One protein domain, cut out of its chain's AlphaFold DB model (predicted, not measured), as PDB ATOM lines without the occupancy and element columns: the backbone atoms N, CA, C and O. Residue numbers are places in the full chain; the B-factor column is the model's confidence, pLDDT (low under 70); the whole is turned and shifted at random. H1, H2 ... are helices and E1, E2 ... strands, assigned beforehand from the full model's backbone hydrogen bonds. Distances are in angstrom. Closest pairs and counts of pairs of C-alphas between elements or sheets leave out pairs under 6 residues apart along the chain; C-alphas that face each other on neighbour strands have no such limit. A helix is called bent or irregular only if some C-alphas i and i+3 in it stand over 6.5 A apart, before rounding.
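This is residues 6 to 72 and 88 to 161 of the 161 residues of an uncharacterized protein of Ruminococcus bromii (UniProt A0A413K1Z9). A small ribbon of two strands, E1 and E2, lies at one end of a loosely two-lobed model, where H1 and H3 cross and H2 lies near H3, with long loops between these helices. The other lobe is a group of crossing helices built round H6, on which H4, H7 and both arms of the bent helix H8 pack, with the short H5 between H6 and H1; the lobes meet chiefly where H3 runs past H4. The printed part has 141 residues with eight named helices and two named strands, in the order E1 H1 H2 H3 E2 H4 H5 H6 H7 H8; the two strands are antiparallel and the class is mostly helix. The whole is compact, with a radius of gyration of the C-alphas of 16.6 A, and spans 45 by 33 by 32 A.

E1 is residues 6 to 8, beginning at C-alpha 6 at (110.585, 42.070, 231.431), and E2 is residues 61 to 64, 9.6 A long. H1 is residues 10 to 16, neither bent nor irregular, but only just: C-alphas 13 and 16 are 6.0 A apart. H2 is residues 29 to 34, and H3, residues 48 to 58, is 16.0 A long. H4, residues 89 to 100, is 17.5 A long and begins at C-alpha 89 at (108.903, 58.983, 261.489). H5, residues 103 to 107, is irregular, with C-alphas 104 and 107 7.0 A apart. H6, residues 110 to 126, is 24.7 A long and has a kink of 34 degrees near residue 119; it is neither bent nor irregular, but only just, with C-alphas 118 and 121 6.4 A apart. H7 is residues 131 to 137. H8, residues 141 to 159, was assigned as one helix by its hydrogen bonds but is bent, with C-alphas 149 and 152 7.3 A apart; its arms are H8a, residues 141 to 149, and H8b, residues 152 to 159, which ends at C-alpha 159 at (102.690, 72.848, 261.977).

E1 and E2 are antiparallel at 153 degrees, with N 63 and O 6 at 2.8 A and N 8 and O 61 at 3.0 A, within hydrogen-bond range. H1 touches H3 about perpendicular at 87 degrees, closest at the C-alphas of Asp 10 and Gly 56, 5.2 A. H2 is close to H3 but not clearly touching, closest at the C-alphas of Ile 31 and Val 55, 7.8 A. H3 and H4 only just touch, with 3 pairs of C-alphas within 8 A, closest Val 50 and Met 94 at 6.5 A, at a shallow tilt of 27 degrees, the same way; H4 does so with residues 94 to 97 alone. H6 is the hub. It touches H4 at a steep tilt of 44 degrees, opposite ways, closest at the C-alphas of His 95 and His 116, 5.1 A. It touches H8b at a steep tilt of 52 degrees, the same way, closest at Arg 122 and Gly 154, whose C-alphas are 4.6 A apart. With residues 117 to 121 alone it touches H8a, about perpendicular at 74 degrees, the C-alphas of Ile 117 and Val 147 being closest at 5.6 A. With residues 120 to 125 alone it touches H7, at a steep tilt of 61 degrees, opposite ways, closest at the C-alphas of Gly 124 and Ile 134, 6.5 A. H7 and H8a form a helical hairpin at a shallow tilt of 25 degrees, closest at the C-alphas of Leu 135 and Arg 144, 5.4 A. H5 is close to H1 but not clearly touching, the C-alphas of Phe 15 and Tyr 105 being closest at 6.8 A. Every O i to N i+4 pair is within hydrogen-bond range in H1, H2, H7, H8a and H8b; the counts are 6 of 7 in H3, 6 of 8 in H4, 11 of 13 in H6 and 0 of 1 in H5, which has 1 of 2 O i to N i+3 pairs within range.

The two C-alphas farthest apart, those of Ile 72 and Lys 141, are 47.9 A apart. Residues 73 to 87 are not printed, and C-alphas 72 and 88 are 27.7 A apart across this cut, in the link from E2 to H4. The links H1 to H2 and H2 to H3 are long, with 12 and 13 residues. The mean pLDDT of the printed part is 93.1, and no printed residue is under 70.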
ATOM      1  N   ILE A   6     109.554  41.051 231.595       94.62
ATOM      2  CA  ILE A   6     110.585  42.070 231.431       94.62
ATOM      3  C   ILE A   6     111.634  41.908 232.526       94.62
ATOM      4  O   ILE A   6     111.298  41.730 233.696       94.62
ATOM      5  N   ASP A   7     112.904  41.989 232.145       96.00
ATOM      6  CA  ASP A   7     114.014  42.017 233.090       96.00
ATOM      7  C   ASP A   7     114.392  43.484 233.354       96.00
ATOM      8  O   ASP A   7     114.725  44.238 232.439       96.00
ATOM      9  N   SER A   8     114.286  43.919 234.608       95.75
ATOM     10  CA  SER A   8     114.602  45.289 235.026       95.75
ATOM     11  C   SER A   8     115.008  45.319 236.496       95.75
ATOM     12  O   SER A   8     114.843  44.337 237.208       95.75
ATOM     13  N   ASN A   9     115.529  46.439 236.984       95.19
ATOM     14  CA  ASN A   9     115.661  46.652 238.425       95.19
ATOM     15  C   ASN A   9     114.509  47.519 238.943       95.19
ATOM     16  O   ASN A   9     113.853  48.213 238.166       95.19
ATOM     17  N   ASP A  10     114.292  47.509 240.260       93.19
ATOM     18  CA  ASP A  10     113.154  48.208 240.862       93.19
ATOM     19  C   ASP A  10     113.171  49.722 240.575       93.19
ATOM     20  O   ASP A  10     112.135  50.309 240.266       93.19
ATOM     21  N   LEU A  11     114.349  50.362 240.553       95.00
ATOM     22  CA  LEU A  11     114.438  51.788 240.232       95.00
ATOM     23  C   LEU A  11     114.062  52.068 238.771       95.00
ATOM     24  O   LEU A  11     113.241  52.941 238.498       95.00
ATOM     25  N   ASP A  12     114.636  51.346 237.814       96.12
ATOM     26  CA  ASP A  12     114.348  51.536 236.391       96.12
ATOM     27  C   ASP A  12     112.880  51.252 236.075       96.12
ATOM     28  O   ASP A  12     112.241  52.044 235.374       96.12
ATOM     29  N   LEU A  13     112.323  50.195 236.664       94.81
ATOM     30  CA  LEU A  13     110.916  49.849 236.534       94.81
ATOM     31  C   LEU A  13     110.006  51.006 236.983       94.81
ATOM     32  O   LEU A  13     109.089  51.403 236.258       94.81
ATOM     33  N   ARG A  14     110.278  51.586 238.158       92.06
ATOM     34  CA  ARG A  14     109.458  52.661 238.736       92.06
ATOM     35  C   ARG A  14     109.690  54.015 238.075       92.06
ATOM     36  O   ARG A  14     108.732  54.742 237.822       92.06
ATOM     37  N   PHE A  15     110.942  54.397 237.841       94.00
ATOM     38  CA  PHE A  15     111.293  55.754 237.418       94.00
ATOM     39  C   PHE A  15     111.379  55.915 235.904       94.00
ATOM     40  O   PHE A  15     110.980  56.964 235.408       94.00
ATOM     41  N   LYS A  16     111.913  54.928 235.171       94.75
ATOM     42  CA  LYS A  16     112.083  55.027 233.711       94.75
ATOM     43  C   LYS A  16     110.885  54.457 232.965       94.75
ATOM     44  O   LYS A  16     110.409  55.087 232.029       94.75
ATOM     45  N   LEU A  17     110.405  53.284 233.383       93.88
ATOM     46  CA  LEU A  17     109.294  52.588 232.723       93.88
ATOM     47  C   LEU A  17     107.917  52.998 233.262       93.88
ATOM     48  O   LEU A  17     106.906  52.675 232.650       93.88
ATOM     49  N   ASN A  18     107.877  53.729 234.381       92.25
ATOM     50  CA  ASN A  18     106.654  54.229 235.015       92.25
ATOM     51  C   ASN A  18     105.620  53.126 235.329       92.25
ATOM     52  O   ASN A  18     104.416  53.379 235.373       92.25
ATOM     53  N   ILE A  19     106.086  51.895 235.569       91.38
ATOM     54  CA  ILE A  19     105.231  50.795 236.016       91.38
ATOM     55  C   ILE A  19     105.008  50.985 237.517       91.38
ATOM     56  O   ILE A  19     105.927  50.878 238.331       91.38
ATOM     57  N   THR A  20     103.779  51.323 237.892       86.12
ATOM     58  CA  THR A  20     103.382  51.650 239.269       86.12
ATOM     59  C   THR A  20     102.487  50.557 239.861       86.12
ATOM     60  O   THR A  20     102.268  49.527 239.233       86.12
ATOM     61  N   GLY A  21     102.028  50.740 241.099       84.00
ATOM     62  CA  GLY A  21     101.207  49.753 241.803       84.00
ATOM     63  C   GLY A  21     102.015  48.769 242.645       84.00
ATOM     64  O   GLY A  21     103.249  48.746 242.618       84.00
ATOM     65  N   GLU A  22     101.295  47.993 243.444       82.56
ATOM     66  CA  GLU A  22     101.871  46.933 244.260       82.56
ATOM     67  C   GLU A  22     102.301  45.772 243.351       82.56
ATOM     68  O   GLU A  22     101.597  45.418 242.408       82.56
ATOM     69  N   LEU A  23     103.507  45.256 243.589       87.69
ATOM     70  CA  LEU A  23     104.056  44.109 242.879       87.69
ATOM     71  C   LEU A  23     104.487  43.093 243.926       87.69
ATOM     72  O   LEU A  23     105.217  43.435 244.854       87.69
ATOM     73  N   TRP A  24     104.078  41.846 243.727       86.69
ATOM     74  CA  TRP A  24     104.496  40.718 244.544       86.69
ATOM     75  C   TRP A  24     105.463  39.829 243.774       86.69
ATOM     76  O   TRP A  24     105.392  39.726 242.549       86.69
ATOM     77  N   GLY A  25     106.357  39.161 244.494       88.94
ATOM     78  CA  GLY A  25     107.299  38.240 243.890       88.94
ATOM     79  C   GLY A  25     108.014  37.374 244.910       88.94
ATOM     80  O   GLY A  25     107.731  37.397 246.104       88.94
ATOM     81  N   MET A  26     108.965  36.604 244.403       91.44
ATOM     82  CA  MET A  26     109.862  35.778 245.198       91.44
ATOM     83  C   MET A  26     111.282  36.290 245.014       91.44
ATOM     84  O   MET A  26     111.690  36.637 243.907       91.44
ATOM     85  N   ILE A  27     112.050  36.296 246.095       93.12
ATOM     86  CA  ILE A  27     113.452  36.698 246.089       93.12
ATOM     87  C   ILE A  27     114.293  35.591 246.708       93.12
ATOM     88  O   ILE A  27     113.863  34.902 247.637       93.12
ATOM     89  N   ARG A  28     115.495  35.382 246.167       96.00
ATOM     90  CA  ARG A  28     116.399  34.371 246.711       96.00
ATOM     91  C   ARG A  28     116.796  34.741 248.140       96.00
ATOM     92  O   ARG A  28     117.049  35.904 248.454       96.00
ATOM     93  N   THR A  29     116.872  33.731 249.001       96.75
ATOM     94  CA  THR A  29     117.146  33.942 250.429       96.75
ATOM     95  C   THR A  29     118.555  34.464 250.690       96.75
ATOM     96  O   THR A  29     118.762  35.185 251.657       96.75
ATOM     97  N   ASP A  30     119.531  34.133 249.848       97.44
ATOM     98  CA  ASP A  30     120.891  34.668 249.937       97.44
ATOM     99  C   ASP A  30     120.950  36.170 249.630       97.44
ATOM    100  O   ASP A  30     121.597  36.901 250.373       97.44
ATOM    101  N   ILE A  31     120.194  36.647 248.635       96.69
ATOM    102  CA  ILE A  31     120.050  38.086 248.368       96.69
ATOM    103  C   ILE A  31     119.392  38.778 249.568       96.69
ATOM    104  O   ILE A  31     119.886  39.800 250.032       96.69
ATOM    105  N   MET A  32     118.325  38.211 250.139       94.94
ATOM    106  CA  MET A  32     117.686  38.812 251.320       94.94
ATOM    107  C   MET A  32     118.582  38.855 252.559       94.94
ATOM    108  O   MET A  32     118.450  39.771 253.366       94.94
ATOM    109  N   ARG A  33     119.508  37.901 252.714       96.31
ATOM    110  CA  ARG A  33     120.514  37.940 253.788       96.31
ATOM    111  C   ARG A  33     121.549  39.047 253.582       96.31
ATOM    112  O   ARG A  33     122.094  39.529 254.567       96.31
ATOM    113  N   GLU A  34     121.812  39.455 252.339       97.31
ATOM    114  CA  GLU A  34     122.703  40.583 252.036       97.31
ATOM    115  C   GLU A  34     122.053  41.942 252.345       97.31
ATOM    116  O   GLU A  34     122.740  42.873 252.762       97.31
ATOM    117  N   PHE A  35     120.731  42.051 252.189       96.00
ATOM    118  CA  PHE A  35     119.969  43.282 252.431       96.00
ATOM    119  C   PHE A  35     118.962  43.100 253.577       96.00
ATOM    120  O   PHE A  35     117.749  43.145 253.341       96.00
ATOM    121  N   PRO A  36     119.428  42.886 254.822       93.62
ATOM    122  CA  PRO A  36     118.529  42.755 255.958       93.62
ATOM    123  C   PRO A  36     117.760  44.062 256.182       93.62
ATOM    124  O   PRO A  36     118.298  45.161 256.023       93.62
ATOM    125  N   PHE A  37     116.498  43.942 256.592       92.25
ATOM    126  CA  PHE A  37     115.703  45.100 256.984       92.25
ATOM    127  C   PHE A  37     116.276  45.718 258.269       92.25
ATOM    128  O   PHE A  37     116.437  45.003 259.262       92.25
ATOM    129  N   PRO A  38     116.572  47.029 258.285       92.31
ATOM    130  CA  PRO A  38     117.036  47.702 259.487       92.31
ATOM    131  C   PRO A  38     115.973  47.692 260.586       92.31
ATOM    132  O   PRO A  38     114.804  47.987 260.333       92.31
ATOM    133  N   VAL A  39     116.405  47.430 261.819       89.38
ATOM    134  CA  VAL A  39     115.592  47.641 263.021       89.38
ATOM    135  C   VAL A  39     115.954  49.012 263.578       89.38
ATOM    136  O   VAL A  39     117.063  49.217 264.065       89.38
ATOM    137  N   VAL A  40     115.033  49.964 263.452       88.38
ATOM    138  CA  VAL A  40     115.214  51.341 263.927       88.38
ATOM    139  C   VAL A  40     114.277  51.572 265.104       88.38
ATOM    140  O   VAL A  40     113.071  51.352 264.994       88.38
ATOM    141  N   GLU A  41     114.829  52.002 266.236       87.44
ATOM    142  CA  GLU A  41     114.042  52.253 267.442       87.44
ATOM    143  C   GLU A  41     112.962  53.318 267.191       87.44
ATOM    144  O   GLU A  41     113.202  54.364 266.583       87.44
ATOM    145  N   GLY A  42     111.741  53.033 267.644       84.44
ATOM    146  CA  GLY A  42     110.593  53.925 267.487       84.44
ATOM    147  C   GLY A  42     109.963  53.947 266.091       84.44
ATOM    148  O   GLY A  42     109.064  54.761 265.871       84.44
ATOM    149  N   TYR A  43     110.412  53.101 265.156       86.25
ATOM    150  CA  TYR A  43     109.775  52.920 263.848       86.25
ATOM    151  C   TYR A  43     108.850  51.705 263.908       86.25
ATOM    152  O   TYR A  43     109.253  50.642 264.375       86.25
ATOM    153  N   HIS A  44     107.624  51.838 263.398       84.88
ATOM    154  CA  HIS A  44     106.707  50.694 263.291       84.88
ATOM    155  C   HIS A  44     107.102  49.767 262.139       84.88
ATOM    156  O   HIS A  44     106.899  48.558 262.202       84.88
ATOM    157  N   PHE A  45     107.652  50.345 261.073       86.31
ATOM    158  CA  PHE A  45     108.163  49.629 259.914       86.31
ATOM    159  C   PHE A  45     109.294  50.427 259.264       86.31
ATOM    160  O   PHE A  45     109.370  51.651 259.381       86.31
ATOM    161  N   TYR A  46     110.166  49.736 258.536       90.12
ATOM    162  CA  TYR A  46     111.162  50.383 257.692       90.12
ATOM    163  C   TYR A  46     110.642  50.456 256.248       90.12
ATOM    164  O   TYR A  46     110.124  49.451 255.755       90.12
ATOM    165  N   PRO A  47     110.747  51.599 255.544       91.56
ATOM    166  CA  PRO A  47     110.227  51.718 254.183       91.56
ATOM    167  C   PRO A  47     110.856  50.697 253.222       91.56
ATOM    168  O   PRO A  47     112.052  50.753 252.931       91.56
ATOM    169  N   GLU A  48     110.044  49.776 252.698       91.00
ATOM    170  CA  GLU A  48     110.532  48.661 251.875       91.00
ATOM    171  C   GLU A  48     111.204  49.114 250.579       91.00
ATOM    172  O   GLU A  48     112.162  48.500 250.122       91.00
ATOM    173  N   ASN A  49     110.747  50.229 250.006       91.31
ATOM    174  CA  ASN A  49     111.338  50.796 248.797       91.31
ATOM    175  C   ASN A  49     112.831  51.099 248.951       91.31
ATOM    176  O   ASN A  49     113.567  50.986 247.982       91.31
ATOM    177  N   VAL A  50     113.297  51.443 250.154       95.25
ATOM    178  CA  VAL A  50     114.731  51.628 250.409       95.25
ATOM    179  C   VAL A  50     115.483  50.311 250.197       95.25
ATOM    180  O   VAL A  50     116.542  50.301 249.575       95.25
ATOM    181  N   ILE A  51     114.917  49.192 250.654       95.06
ATOM    182  CA  ILE A  51     115.498  47.858 250.474       95.06
ATOM    183  C   ILE A  51     115.427  47.440 249.006       95.06
ATOM    184  O   ILE A  51     116.449  47.061 248.439       95.06
ATOM    185  N   TRP A  52     114.271  47.586 248.356       94.19
ATOM    186  CA  TRP A  52     114.096  47.215 246.948       94.19
ATOM    187  C   TRP A  52     114.974  48.022 246.001       94.19
ATOM    188  O   TRP A  52     115.565  47.453 245.084       94.19
ATOM    189  N   HIS A  53     115.155  49.316 246.256       95.88
ATOM    190  CA  HIS A  53     116.113  50.111 245.506       95.88
ATOM    191  C   HIS A  53     117.545  49.631 245.746       95.88
ATOM    192  O   HIS A  53     118.285  49.453 244.783       95.88
ATOM    193  N   ASN A  54     117.949  49.384 246.997       96.19
ATOM    194  CA  ASN A  54     119.300  48.901 247.296       96.19
ATOM    195  C   ASN A  54     119.589  47.555 246.613       96.19
ATOM    196  O   ASN A  54     120.632  47.410 245.977       96.19
ATOM    197  N   VAL A  55     118.638  46.617 246.646       96.56
ATOM    198  CA  VAL A  55     118.706  45.358 245.890       96.56
ATOM    199  C   VAL A  55     118.792  45.645 244.388       96.56
ATOM    200  O   VAL A  55     119.672  45.119 243.712       96.56
ATOM    201  N   GLY A  56     117.939  46.532 243.870       95.94
ATOM    202  CA  GLY A  56     117.894  46.927 242.461       95.94
ATOM    203  C   GLY A  56     119.162  47.622 241.948       95.94
ATOM    204  O   GLY A  56     119.409  47.644 240.745       95.94
ATOM    205  N   ARG A  57     120.007  48.160 242.836       96.50
ATOM    206  CA  ARG A  57     121.336  48.667 242.459       96.50
ATOM    207  C   ARG A  57     122.327  47.556 242.125       96.50
ATOM    208  O   ARG A  57     123.277  47.825 241.396       96.50
ATOM    209  N   LYS A  58     122.132  46.348 242.660       97.50
ATOM    210  CA  LYS A  58     123.054  45.214 242.503       97.50
ATOM    211  C   LYS A  58     122.485  44.093 241.632       97.50
ATOM    212  O   LYS A  58     123.240  43.422 240.936       97.50
ATOM    213  N   TYR A  59     121.170  43.905 241.650       97.12
ATOM    214  CA  TYR A  59     120.489  42.794 240.999       97.12
ATOM    215  C   TYR A  59     119.356  43.277 240.093       97.12
ATOM    216  O   TYR A  59     118.688  44.272 240.371       97.12
ATOM    217  N   ILE A  60     119.120  42.531 239.015       96.19
ATOM    218  CA  ILE A  60     117.928  42.667 238.176       96.19
ATOM    219  C   ILE A  60     116.879  41.636 238.598       96.19
ATOM    220  O   ILE A  60     117.206  40.542 239.058       96.19
ATOM    221  N   CYS A  61     115.616  41.997 238.430       95.12
ATOM    222  CA  CYS A  61     114.447  41.180 238.695       95.12
ATOM    223  C   CYS A  61     113.717  40.884 237.380       95.12
ATOM    224  O   CYS A  61     113.654  41.729 236.482       95.12
ATOM    225  N   ARG A  62     113.141  39.685 237.291       94.62
ATOM    226  CA  ARG A  62     112.232  39.305 236.213       94.62
ATOM    227  C   ARG A  62     110.799  39.581 236.637       94.62
ATOM    228  O   ARG A  62     110.266  38.894 237.504       94.62
ATOM    229  N   TYR A  63     110.165  40.550 235.992       93.25
ATOM    230  CA  TYR A  63     108.769  40.895 236.226       93.25
ATOM    231  C   TYR A  63     107.882  40.162 235.227       93.25
ATOM    232  O   TYR A  63     108.043  40.304 234.014       93.25
ATOM    233  N   LEU A  64     106.943  39.374 235.745       92.25
ATOM    234  CA  LEU A  64     105.970  38.634 234.947       92.25
ATOM    235  C   LEU A  64     104.701  39.470 234.791       92.25
ATOM    236  O   LEU A  64     104.136  39.931 235.781       92.25
ATOM    237  N   SER A  65     104.210  39.617 233.562       87.69
ATOM    238  CA  SER A  65     102.936  40.298 233.294       87.69
ATOM    239  C   SER A  65     101.753  39.339 233.464       87.69
ATOM    240  O   SER A  65     100.913  39.181 232.578       87.69
ATOM    241  N   THR A  66     101.709  38.626 234.587       87.44
ATOM    242  CA  THR A  66     100.656  37.658 234.906       87.44
ATOM    243  C   THR A  66     100.211  37.871 236.340       87.44
ATOM    244  O   THR A  66     101.037  37.964 237.245       87.44
ATOM    245  N   ALA A  67      98.899  37.958 236.550       86.56
ATOM    246  CA  ALA A  67      98.336  38.074 237.884       86.56
ATOM    247  C   ALA A  67      98.506  36.740 238.623       86.56
ATOM    248  O   ALA A  67      97.852  35.754 238.297       86.56
ATOM    249  N   LEU A  68      99.408  36.717 239.605       86.94
ATOM    250  CA  LEU A  68      99.708  35.529 240.417       86.94
ATOM    251  C   LEU A  68      99.106  35.596 241.827       86.94
ATOM    252  O   LEU A  68      99.251  34.657 242.604       86.94
ATOM    253  N   ARG A  69      98.450  36.705 242.177       87.12
ATOM    254  CA  ARG A  69      97.816  36.914 243.479       87.12
ATOM    255  C   ARG A  69      96.493  37.644 243.302       87.12
ATOM    256  O   ARG A  69      96.420  38.609 242.545       87.12
ATOM    257  N   TYR A  70      95.477  37.209 244.038       85.25
ATOM    258  CA  TYR A  70      94.233  37.945 244.224       85.25
ATOM    259  C   TYR A  70      94.134  38.409 245.679       85.25
ATOM    260  O   TYR A  70      94.697  37.793 246.584       85.25
ATOM    261  N   TYR A  71      93.443  39.524 245.888       80.81
ATOM    262  CA  TYR A  71      93.173  40.071 247.211       80.81
ATOM    263  C   TYR A  71      91.734  39.773 247.609       80.81
ATOM    264  O   TYR A  71      90.830  39.894 246.786       80.81
ATOM    265  N   ILE A  72      91.530  39.449 248.883       82.38
ATOM    266  CA  ILE A  72      90.208  39.394 249.503       82.38
ATOM    267  C   ILE A  72      90.127  40.583 250.465       82.38
ATOM    268  O   ILE A  72      90.936  40.691 251.385       82.38
ATOM    269  N   SER A  88     105.176  61.255 259.515       77.75
ATOM    270  CA  SER A  88     105.533  59.914 259.999       77.75
ATOM    271  C   SER A  88     107.040  59.801 260.120       77.75
ATOM    272  O   SER A  88     107.779  60.282 259.255       77.75
ATOM    273  N   LYS A  89     107.482  59.155 261.204       84.75
ATOM    274  CA  LYS A  89     108.903  58.983 261.489       84.75
ATOM    275  C   LYS A  89     109.582  58.182 260.384       84.75
ATOM    276  O   LYS A  89     110.616  58.589 259.867       84.75
ATOM    277  N   GLU A  90     108.909  57.131 259.938       88.44
ATOM    278  CA  GLU A  90     109.333  56.177 258.920       88.44
ATOM    279  C   GLU A  90     109.562  56.843 257.551       88.44
ATOM    280  O   GLU A  90     110.526  56.529 256.848       88.44
ATOM    281  N   LYS A  91     108.724  57.823 257.175       90.81
ATOM    282  CA  LYS A  91     108.861  58.546 255.896       90.81
ATOM    283  C   LYS A  91     110.163  59.337 255.802       90.81
ATOM    284  O   LYS A  91     110.693  59.486 254.700       90.81
ATOM    285  N   PHE A  92     110.706  59.814 256.922       94.00
ATOM    286  CA  PHE A  92     111.947  60.591 256.930       94.00
ATOM    287  C   PHE A  92     113.111  59.834 256.281       94.00
ATOM    288  O   PHE A  92     113.790  60.384 255.412       94.00
ATOM    289  N   VAL A  93     113.291  58.554 256.620       94.31
ATOM    290  CA  VAL A  93     114.360  57.728 256.038       94.31
ATOM    291  C   VAL A  93     114.160  57.527 254.540       94.31
ATOM    292  O   VAL A  93     115.121  57.602 253.774       94.31
ATOM    293  N   MET A  94     112.915  57.368 254.091       94.62
ATOM    294  CA  MET A  94     112.611  57.338 252.662       94.62
ATOM    295  C   MET A  94     113.015  58.658 251.987       94.62
ATOM    296  O   MET A  94     113.686  58.634 250.960       94.62
ATOM    297  N   HIS A  95     112.657  59.819 252.547       96.38
ATOM    298  CA  HIS A  95     113.075  61.113 251.991       96.38
ATOM    299  C   HIS A  95     114.599  61.231 251.895       96.38
ATOM    300  O   HIS A  95     115.122  61.628 250.849       96.38
ATOM    301  N   LEU A  96     115.303  60.822 252.951       96.31
ATOM    302  CA  LEU A  96     116.757  60.826 252.992       96.31
ATOM    303  C   LEU A  96     117.347  59.938 251.890       96.31
ATOM    304  O   LEU A  96     118.201  60.403 251.138       96.31
ATOM    305  N   HIS A  97     116.844  58.714 251.737       96.69
ATOM    306  CA  HIS A  97     117.286  57.765 250.716       96.69
ATOM    307  C   HIS A  97     117.100  58.302 249.288       96.69
ATOM    308  O   HIS A  97     118.012  58.234 248.462       96.69
ATOM    309  N   TYR A  98     115.954  58.920 248.986       96.69
ATOM    310  CA  TYR A  98     115.721  59.506 247.661       96.69
ATOM    311  C   TYR A  98     116.716  60.624 247.346       96.69
ATOM    312  O   TYR A  98     117.296  60.661 246.257       96.69
ATOM    313  N   ILE A  99     116.934  61.531 248.301       97.00
ATOM    314  CA  ILE A  99     117.814  62.687 248.109       97.00
ATOM    315  C   ILE A  99     119.288  62.257 248.080       97.00
ATOM    316  O   ILE A  99     120.072  62.789 247.288       97.00
ATOM    317  N   ASN A 100     119.682  61.300 248.921       97.00
ATOM    318  CA  ASN A 100     121.073  60.897 249.072       97.00
ATOM    319  C   ASN A 100     121.522  59.836 248.069       97.00
ATOM    320  O   ASN A 100     122.588  60.008 247.466       97.00
ATOM    321  N   ASP A 101     120.726  58.785 247.897       95.94
ATOM    322  CA  ASP A 101     121.135  57.537 247.245       95.94
ATOM    323  C   ASP A 101     120.516  57.369 245.858       95.94
ATOM    324  O   ASP A 101     121.102  56.726 244.991       95.94
ATOM    325  N   CYS A 102     119.357  57.984 245.613       96.62
ATOM    326  CA  CYS A 102     118.664  57.894 244.325       96.62
ATOM    327  C   CYS A 102     118.746  59.177 243.487       96.62
ATOM    328  O   CYS A 102     117.992  59.343 242.536       96.62
ATOM    329  N   TRP A 103     119.630  60.125 243.797       95.88
ATOM    330  CA  TRP A 103     119.661  61.438 243.127       95.88
ATOM    331  C   TRP A 103     119.828  61.390 241.591       95.88
ATOM    332  O   TRP A 103     119.374  62.278 240.861       95.88
ATOM    333  N   ASP A 104     120.484  60.355 241.081       95.75
ATOM    334  CA  ASP A 104     120.651  60.067 239.656       95.75
ATOM    335  C   ASP A 104     119.313  59.874 238.916       95.75
ATOM    336  O   ASP A 104     119.198  60.273 237.753       95.75
ATOM    337  N   TYR A 105     118.270  59.399 239.606       96.25
ATOM    338  CA  TYR A 105     116.932  59.185 239.042       96.25
ATOM    339  C   TYR A 105     116.035  60.427 239.003       96.25
ATOM    340  O   TYR A 105     115.003  60.417 238.326       96.25
ATOM    341  N   ARG A 106     116.442  61.546 239.622       95.06
ATOM    342  CA  ARG A 106     115.642  62.791 239.656       95.06
ATOM    343  C   ARG A 106     115.228  63.298 238.268       95.06
ATOM    344  O   ARG A 106     114.216  63.978 238.132       95.06
ATOM    345  N   LYS A 107     116.028  63.001 237.233       95.19
ATOM    346  CA  LYS A 107     115.785  63.454 235.855       95.19
ATOM    347  C   LYS A 107     114.555  62.791 235.234       95.19
ATOM    348  O   LYS A 107     113.937  63.407 234.373       95.19
ATOM    349  N   TYR A 108     114.201  61.595 235.704       95.31
ATOM    350  CA  TYR A 108     113.055  60.829 235.224       95.31
ATOM    351  C   TYR A 108     111.761  61.181 235.968       95.31
ATOM    352  O   TYR A 108     110.686  61.102 235.388       95.31
ATOM    353  N   ASN A 109     111.843  61.634 237.227       92.19
ATOM    354  CA  ASN A 109     110.662  62.031 237.996       92.19
ATOM    355  C   ASN A 109     110.918  63.266 238.873       92.19
ATOM    356  O   ASN A 109     111.072  63.181 240.089       92.19
ATOM    357  N   ARG A 110     110.955  64.449 238.248       93.25
ATOM    358  CA  ARG A 110     111.283  65.712 238.935       93.25
ATOM    359  C   ARG A 110     110.283  66.066 240.036       93.25
ATOM    360  O   ARG A 110     110.695  66.510 241.105       93.25
ATOM    361  N   LYS A 111     108.987  65.839 239.785       93.69
ATOM    362  CA  LYS A 111     107.902  66.137 240.732       93.69
ATOM    363  C   LYS A 111     108.101  65.389 242.048       93.69
ATOM    364  O   LYS A 111     108.138  66.015 243.101       93.69
ATOM    365  N   ARG A 112     108.328  64.075 241.983       91.88
ATOM    366  CA  ARG A 112     108.534  63.245 243.175       91.88
ATOM    367  C   ARG A 112     109.755  63.684 243.981       91.88
ATOM    368  O   ARG A 112     109.712  63.722 245.203       91.88
ATOM    369  N   TYR A 113     110.848  64.069 243.321       95.00
ATOM    370  CA  TYR A 113     112.037  64.550 244.034       95.00
ATOM    371  C   TYR A 113     111.798  65.891 244.719       95.00
ATOM    372  O   TYR A 113     112.280  66.080 245.832       95.00
ATOM    373  N   LEU A 114     111.030  66.791 244.100       95.44
ATOM    374  CA  LEU A 114     110.625  68.036 244.748       95.44
ATOM    375  C   LEU A 114     109.784  67.758 246.002       95.44
ATOM    376  O   LEU A 114     110.048  68.344 247.047       95.44
ATOM    377  N   GLU A 115     108.843  66.813 245.926       94.75
ATOM    378  CA  GLU A 115     108.069  66.364 247.090       94.75
ATOM    379  C   GLU A 115     108.990  65.848 248.204       94.75
ATOM    380  O   GLU A 115     108.826  66.249 249.354       94.75
ATOM    381  N   HIS A 116     110.004  65.031 247.885       96.44
ATOM    382  CA  HIS A 116     110.944  64.551 248.902       96.44
ATOM    383  C   HIS A 116     111.803  65.673 249.508       96.44
ATOM    384  O   HIS A 116     112.019  65.666 250.719       96.44
ATOM    385  N   ILE A 117     112.260  66.639 248.703       96.88
ATOM    386  CA  ILE A 117     113.061  67.789 249.162       96.88
ATOM    387  C   ILE A 117     112.260  68.678 250.122       96.88
ATOM    388  O   ILE A 117     112.794  69.112 251.138       96.88
ATOM    389  N   VAL A 118     110.976  68.914 249.842       95.25
ATOM    390  CA  VAL A 118     110.107  69.712 250.722       95.25
ATOM    391  C   VAL A 118     109.733  68.929 251.985       95.25
ATOM    392  O   VAL A 118     109.794  69.458 253.097       95.25
ATOM    393  N   ALA A 119     109.361  67.656 251.833       94.81
ATOM    394  CA  ALA A 119     108.834  66.840 252.924       94.81
ATOM    395  C   ALA A 119     109.894  66.405 253.948       94.81
ATOM    396  O   ALA A 119     109.539  66.182 255.105       94.81
ATOM    397  N   ILE A 120     111.184  66.336 253.585       96.44
ATOM    398  CA  ILE A 120     112.237  65.909 254.525       96.44
ATOM    399  C   ILE A 120     112.324  66.809 255.761       96.44
ATOM    400  O   ILE A 120     112.540  66.312 256.861       96.44
ATOM    401  N   THR A 121     112.101  68.119 255.604       96.25
ATOM    402  CA  THR A 121     112.071  69.045 256.744       96.25
ATOM    403  C   THR A 121     110.882  68.736 257.652       96.25
ATOM    404  O   THR A 121     111.047  68.657 258.864       96.25
ATOM    405  N   ARG A 122     109.695  68.507 257.073       94.25
ATOM    406  CA  ARG A 122     108.477  68.186 257.831       94.25
ATOM    407  C   ARG A 122     108.654  66.916 258.659       94.25
ATOM    408  O   ARG A 122     108.432  66.924 259.866       94.25
ATOM    409  N   ASP A 123     109.046  65.831 257.999       94.06
ATOM    410  CA  ASP A 123     109.129  64.517 258.637       94.06
ATOM    411  C   ASP A 123     110.384  64.395 259.522       94.06
ATOM    412  O   ASP A 123     110.378  63.651 260.498       94.06
ATOM    413  N   GLY A 124     111.435  65.178 259.256       94.88
ATOM    414  CA  GLY A 124     112.599  65.288 260.137       94.88
ATOM    415  C   GLY A 124     112.269  65.975 261.463       94.88
ATOM    416  O   GLY A 124     112.634  65.462 262.519       94.88
ATOM    417  N   LEU A 125     111.494  67.066 261.431       93.69
ATOM    418  CA  LEU A 125     110.990  67.717 262.647       93.69
ATOM    419  C   LEU A 125     110.069  66.784 263.449       93.69
ATOM    420  O   LEU A 125     110.159  66.745 264.672       93.69
ATOM    421  N   ALA A 126     109.250  65.971 262.775       90.19
ATOM    422  CA  ALA A 126     108.421  64.949 263.424       90.19
ATOM    423  C   ALA A 126     109.229  63.797 264.061       90.19
ATOM    424  O   ALA A 126     108.737  63.123 264.966       90.19
ATOM    425  N   ASN A 127     110.477  63.582 263.627       90.50
ATOM    426  CA  ASN A 127     111.435  62.704 264.308       90.50
ATOM    427  C   ASN A 127     112.147  63.394 265.490       90.50
ATOM    428  O   ASN A 127     112.910  62.737 266.190       90.50
ATOM    429  N   GLY A 128     111.908  64.687 265.731       92.25
ATOM    430  CA  GLY A 128     112.572  65.466 266.779       92.25
ATOM    431  C   GLY A 128     113.915  66.078 266.365       92.25
ATOM    432  O   GLY A 128     114.568  66.703 267.197       92.25
ATOM    433  N   TYR A 129     114.322  65.943 265.099       95.19
ATOM    434  CA  TYR A 129     115.564  66.537 264.606       95.19
ATOM    435  C   TYR A 129     115.432  68.046 264.403       95.19
ATOM    436  O   TYR A 129     114.418  68.549 263.916       95.19
ATOM    437  N   LYS A 130     116.508  68.776 264.680       96.69
ATOM    438  CA  LYS A 130     116.675  70.180 264.298       96.69
ATOM    439  C   LYS A 130     117.010  70.283 262.812       96.69
ATOM    440  O   LYS A 130     117.636  69.399 262.230       96.69
ATOM    441  N   LEU A 131     116.689  71.424 262.199       96.44
ATOM    442  CA  LEU A 131     117.028  71.679 260.793       96.44
ATOM    443  C   LEU A 131     118.533  71.516 260.515       96.44
ATOM    444  O   LEU A 131     118.907  70.962 259.486       96.44
ATOM    445  N   SER A 132     119.398  71.941 261.439       96.81
ATOM    446  CA  SER A 132     120.848  71.757 261.315       96.81
ATOM    447  C   SER A 132     121.246  70.283 261.204       96.81
ATOM    448  O   SER A 132     122.096  69.952 260.385       96.81
ATOM    449  N   GLU A 133     120.608  69.400 261.977       97.50
ATOM    450  CA  GLU A 133     120.857  67.952 261.960       97.50
ATOM    451  C   GLU A 133     120.338  67.319 260.666       97.50
ATOM    452  O   GLU A 133     121.037  66.540 260.024       97.50
ATOM    453  N   ILE A 134     119.153  67.727 260.202       97.31
ATOM    454  CA  ILE A 134     118.617  67.275 258.910       97.31
ATOM    455  C   ILE A 134     119.591  67.633 257.776       97.31
ATOM    456  O   ILE A 134     119.874  66.814 256.901       97.31
ATOM    457  N   LEU A 135     120.145  68.849 257.792       97.31
ATOM    458  CA  LEU A 135     121.093  69.296 256.773       97.31
ATOM    459  C   LEU A 135     122.426  68.539 256.839       97.31
ATOM    460  O   LEU A 135     123.000  68.250 255.787       97.31
ATOM    461  N   THR A 136     122.937  68.182 258.021       97.19
ATOM    462  CA  THR A 136     124.184  67.401 258.117       97.19
ATOM    463  C   THR A 136     124.023  65.982 257.569       97.19
ATOM    464  O   THR A 136     124.967  65.479 256.957       97.19
ATOM    465  N   MET A 137     122.828  65.387 257.669       96.94
ATOM    466  CA  MET A 137     122.512  64.061 257.112       96.94
ATOM    467  C   MET A 137     122.493  64.020 255.572       96.94
ATOM    468  O   MET A 137     122.581  62.949 254.965       96.94
ATOM    469  N   LEU A 138     122.404  65.169 254.896       97.06
ATOM    470  CA  LEU A 138     122.466  65.238 253.434       97.06
ATOM    471  C   LEU A 138     123.920  65.154 252.946       97.06
ATOM    472  O   LEU A 138     124.780  65.933 253.373       97.06
ATOM    473  N   LYS A 139     124.181  64.253 251.988       94.19
ATOM    474  CA  LYS A 139     125.536  63.896 251.522       94.19
ATOM    475  C   LYS A 139     126.297  65.042 250.845       94.19
ATOM    476  O   LYS A 139     127.520  65.068 250.908       94.19
ATOM    477  N   THR A 140     125.616  65.974 250.170       95.19
ATOM    478  CA  THR A 140     126.285  67.003 249.347       95.19
ATOM    479  C   THR A 140     125.800  68.419 249.649       95.19
ATOM    480  O   THR A 140     124.622  68.643 249.932       95.19
ATOM    481  N   LYS A 141     126.703  69.407 249.540       95.88
ATOM    482  CA  LYS A 141     126.397  70.830 249.786       95.88
ATOM    483  C   LYS A 141     125.244  71.371 248.920       95.88
ATOM    484  O   LYS A 141     124.381  72.043 249.481       95.88
ATOM    485  N   PRO A 142     125.135  71.048 247.612       96.19
ATOM    486  CA  PRO A 142     123.997  71.500 246.810       96.19
ATOM    487  C   PRO A 142     122.651  70.961 247.311       96.19
ATOM    488  O   PRO A 142     121.669  71.693 247.332       96.19
ATOM    489  N   ARG A 143     122.599  69.701 247.773       95.06
ATOM    490  CA  ARG A 143     121.373  69.111 248.344       95.06
ATOM    491  C   ARG A 143     120.974  69.811 249.643       95.06
ATOM    492  O   ARG A 143     119.795  70.073 249.845       95.06
ATOM    493  N   ARG A 144     121.958  70.170 250.479       97.19
ATOM    494  CA  ARG A 144     121.740  70.971 251.696       97.19
ATOM    495  C   ARG A 144     121.132  72.325 251.375       97.19
ATOM    496  O   ARG A 144     120.140  72.693 251.987       97.19
ATOM    497  N   LEU A 145     121.692  73.030 250.393       97.00
ATOM    498  CA  LEU A 145     121.169  74.326 249.970       97.00
ATOM    499  C   LEU A 145     119.722  74.215 249.474       97.00
ATOM    500  O   LEU A 145     118.884  75.005 249.887       97.00
ATOM    501  N   LEU A 146     119.407  73.210 248.650       96.00
ATOM    502  CA  LEU A 146     118.036  72.988 248.172       96.00
ATOM    503  C   LEU A 146     117.053  72.753 249.322       96.00
ATOM    504  O   LEU A 146     116.010  73.399 249.370       96.00
ATOM    505  N   VAL A 147     117.399  71.870 250.262       97.25
ATOM    506  CA  VAL A 147     116.540  71.580 251.419       97.25
ATOM    507  C   VAL A 147     116.385  72.810 252.311       97.25
ATOM    508  O   VAL A 147     115.266  73.099 252.722       97.25
ATOM    509  N   LEU A 148     117.461  73.570 252.542       97.69
ATOM    510  CA  LEU A 148     117.428  74.827 253.295       97.69
ATOM    511  C   LEU A 148     116.483  75.851 252.651       97.69
ATOM    512  O   LEU A 148     115.686  76.466 253.347       97.69
ATOM    513  N   LEU A 149     116.520  76.006 251.325       97.38
ATOM    514  CA  LEU A 149     115.624  76.926 250.616       97.38
ATOM    515  C   LEU A 149     114.151  76.506 250.736       97.38
ATOM    516  O   LEU A 149     113.270  77.354 250.840       97.38
ATOM    517  N   THR A 150     113.873  75.202 250.755       96.56
ATOM    518  CA  THR A 150     112.507  74.675 250.902       96.56
ATOM    519  C   THR A 150     112.060  74.473 252.352       96.56
ATOM    520  O   THR A 150     110.892  74.159 252.595       96.56
ATOM    521  N   SER A 151     112.953  74.643 253.331       95.88
ATOM    522  CA  SER A 151     112.664  74.335 254.733       95.88
ATOM    523  C   SER A 151     111.531  75.171 255.339       95.88
ATOM    524  O   SER A 151     110.784  74.601 256.136       95.88
ATOM    525  N   PRO A 152     111.299  76.453 254.966       96.94
ATOM    526  CA  PRO A 152     110.143  77.199 255.467       96.94
ATOM    527  C   PRO A 152     108.811  76.536 255.094       96.94
ATOM    528  O   PRO A 152     107.916  76.436 255.929       96.94
ATOM    529  N   ILE A 153     108.701  76.004 253.870       95.62
ATOM    530  CA  ILE A 153     107.507  75.282 253.406       95.62
ATOM    531  C   ILE A 153     107.337  73.989 254.207       95.62
ATOM    532  O   ILE A 153     106.255  73.717 254.723       95.62
ATOM    533  N   GLY A 154     108.410  73.211 254.369       93.12
ATOM    534  CA  GLY A 154     108.371  71.985 255.171       93.12
ATOM    535  C   GLY A 154     107.991  72.235 256.637       93.12
ATOM    536  O   GLY A 154     107.229  71.463 257.214       93.12
ATOM    537  N   TYR A 155     108.449  73.344 257.223       94.44
ATOM    538  CA  TYR A 155     108.080  73.764 258.577       94.44
ATOM    539  C   TYR A 155     106.600  74.157 258.691       94.44
ATOM    540  O   TYR A 155     105.929  73.766 259.646       94.44
ATOM    541  N   LEU A 156     106.061  74.886 257.706       94.25
ATOM    542  CA  LEU A 156     104.629  75.193 257.654       94.25
ATOM    543  C   LEU A 156     103.795  73.911 257.579       94.25
ATOM    544  O   LEU A 156     102.836  73.771 258.331       94.25
ATOM    545  N   LEU A 157     104.192  72.953 256.739       90.81
ATOM    546  CA  LEU A 157     103.513  71.658 256.649       90.81
ATOM    547  C   LEU A 157     103.575  70.878 257.968       90.81
ATOM    548  O   LEU A 157     102.600  70.225 258.325       90.81
ATOM    549  N   TYR A 158     104.686  70.964 258.704       90.50
ATOM    550  CA  TYR A 158     104.832  70.322 260.013       90.50
ATOM    551  C   TYR A 158     103.851  70.884 261.040       90.50
ATOM    552  O   TYR A 158     103.199  70.116 261.736       90.50
ATOM    553  N   LYS A 159     103.668  72.210 261.080       88.81
ATOM    554  CA  LYS A 159     102.690  72.848 261.977       88.81
ATOM    555  C   LYS A 159     101.234  72.460 261.704       88.81
ATOM    556  O   LYS A 159     100.414  72.581 262.605       88.81
ATOM    557  N   HIS A 160     100.916  72.041 260.481       83.50
ATOM    558  CA  HIS A 160      99.565  71.647 260.067       83.50
ATOM    559  C   HIS A 160      99.355  70.116 260.057       83.50
ATOM    560  O   HIS A 160      98.338  69.657 259.536       83.50
ATOM    561  N   SER A 161     100.323  69.333 260.558       75.56
ATOM    562  CA  SER A 161     100.306  67.856 260.559       75.56
ATOM    563  C   SER A 161      99.779  67.242 261.854       75.56
ATOM    564  O   SER A 161      99.856  67.900 262.910       75.56
TER     565      SER A 161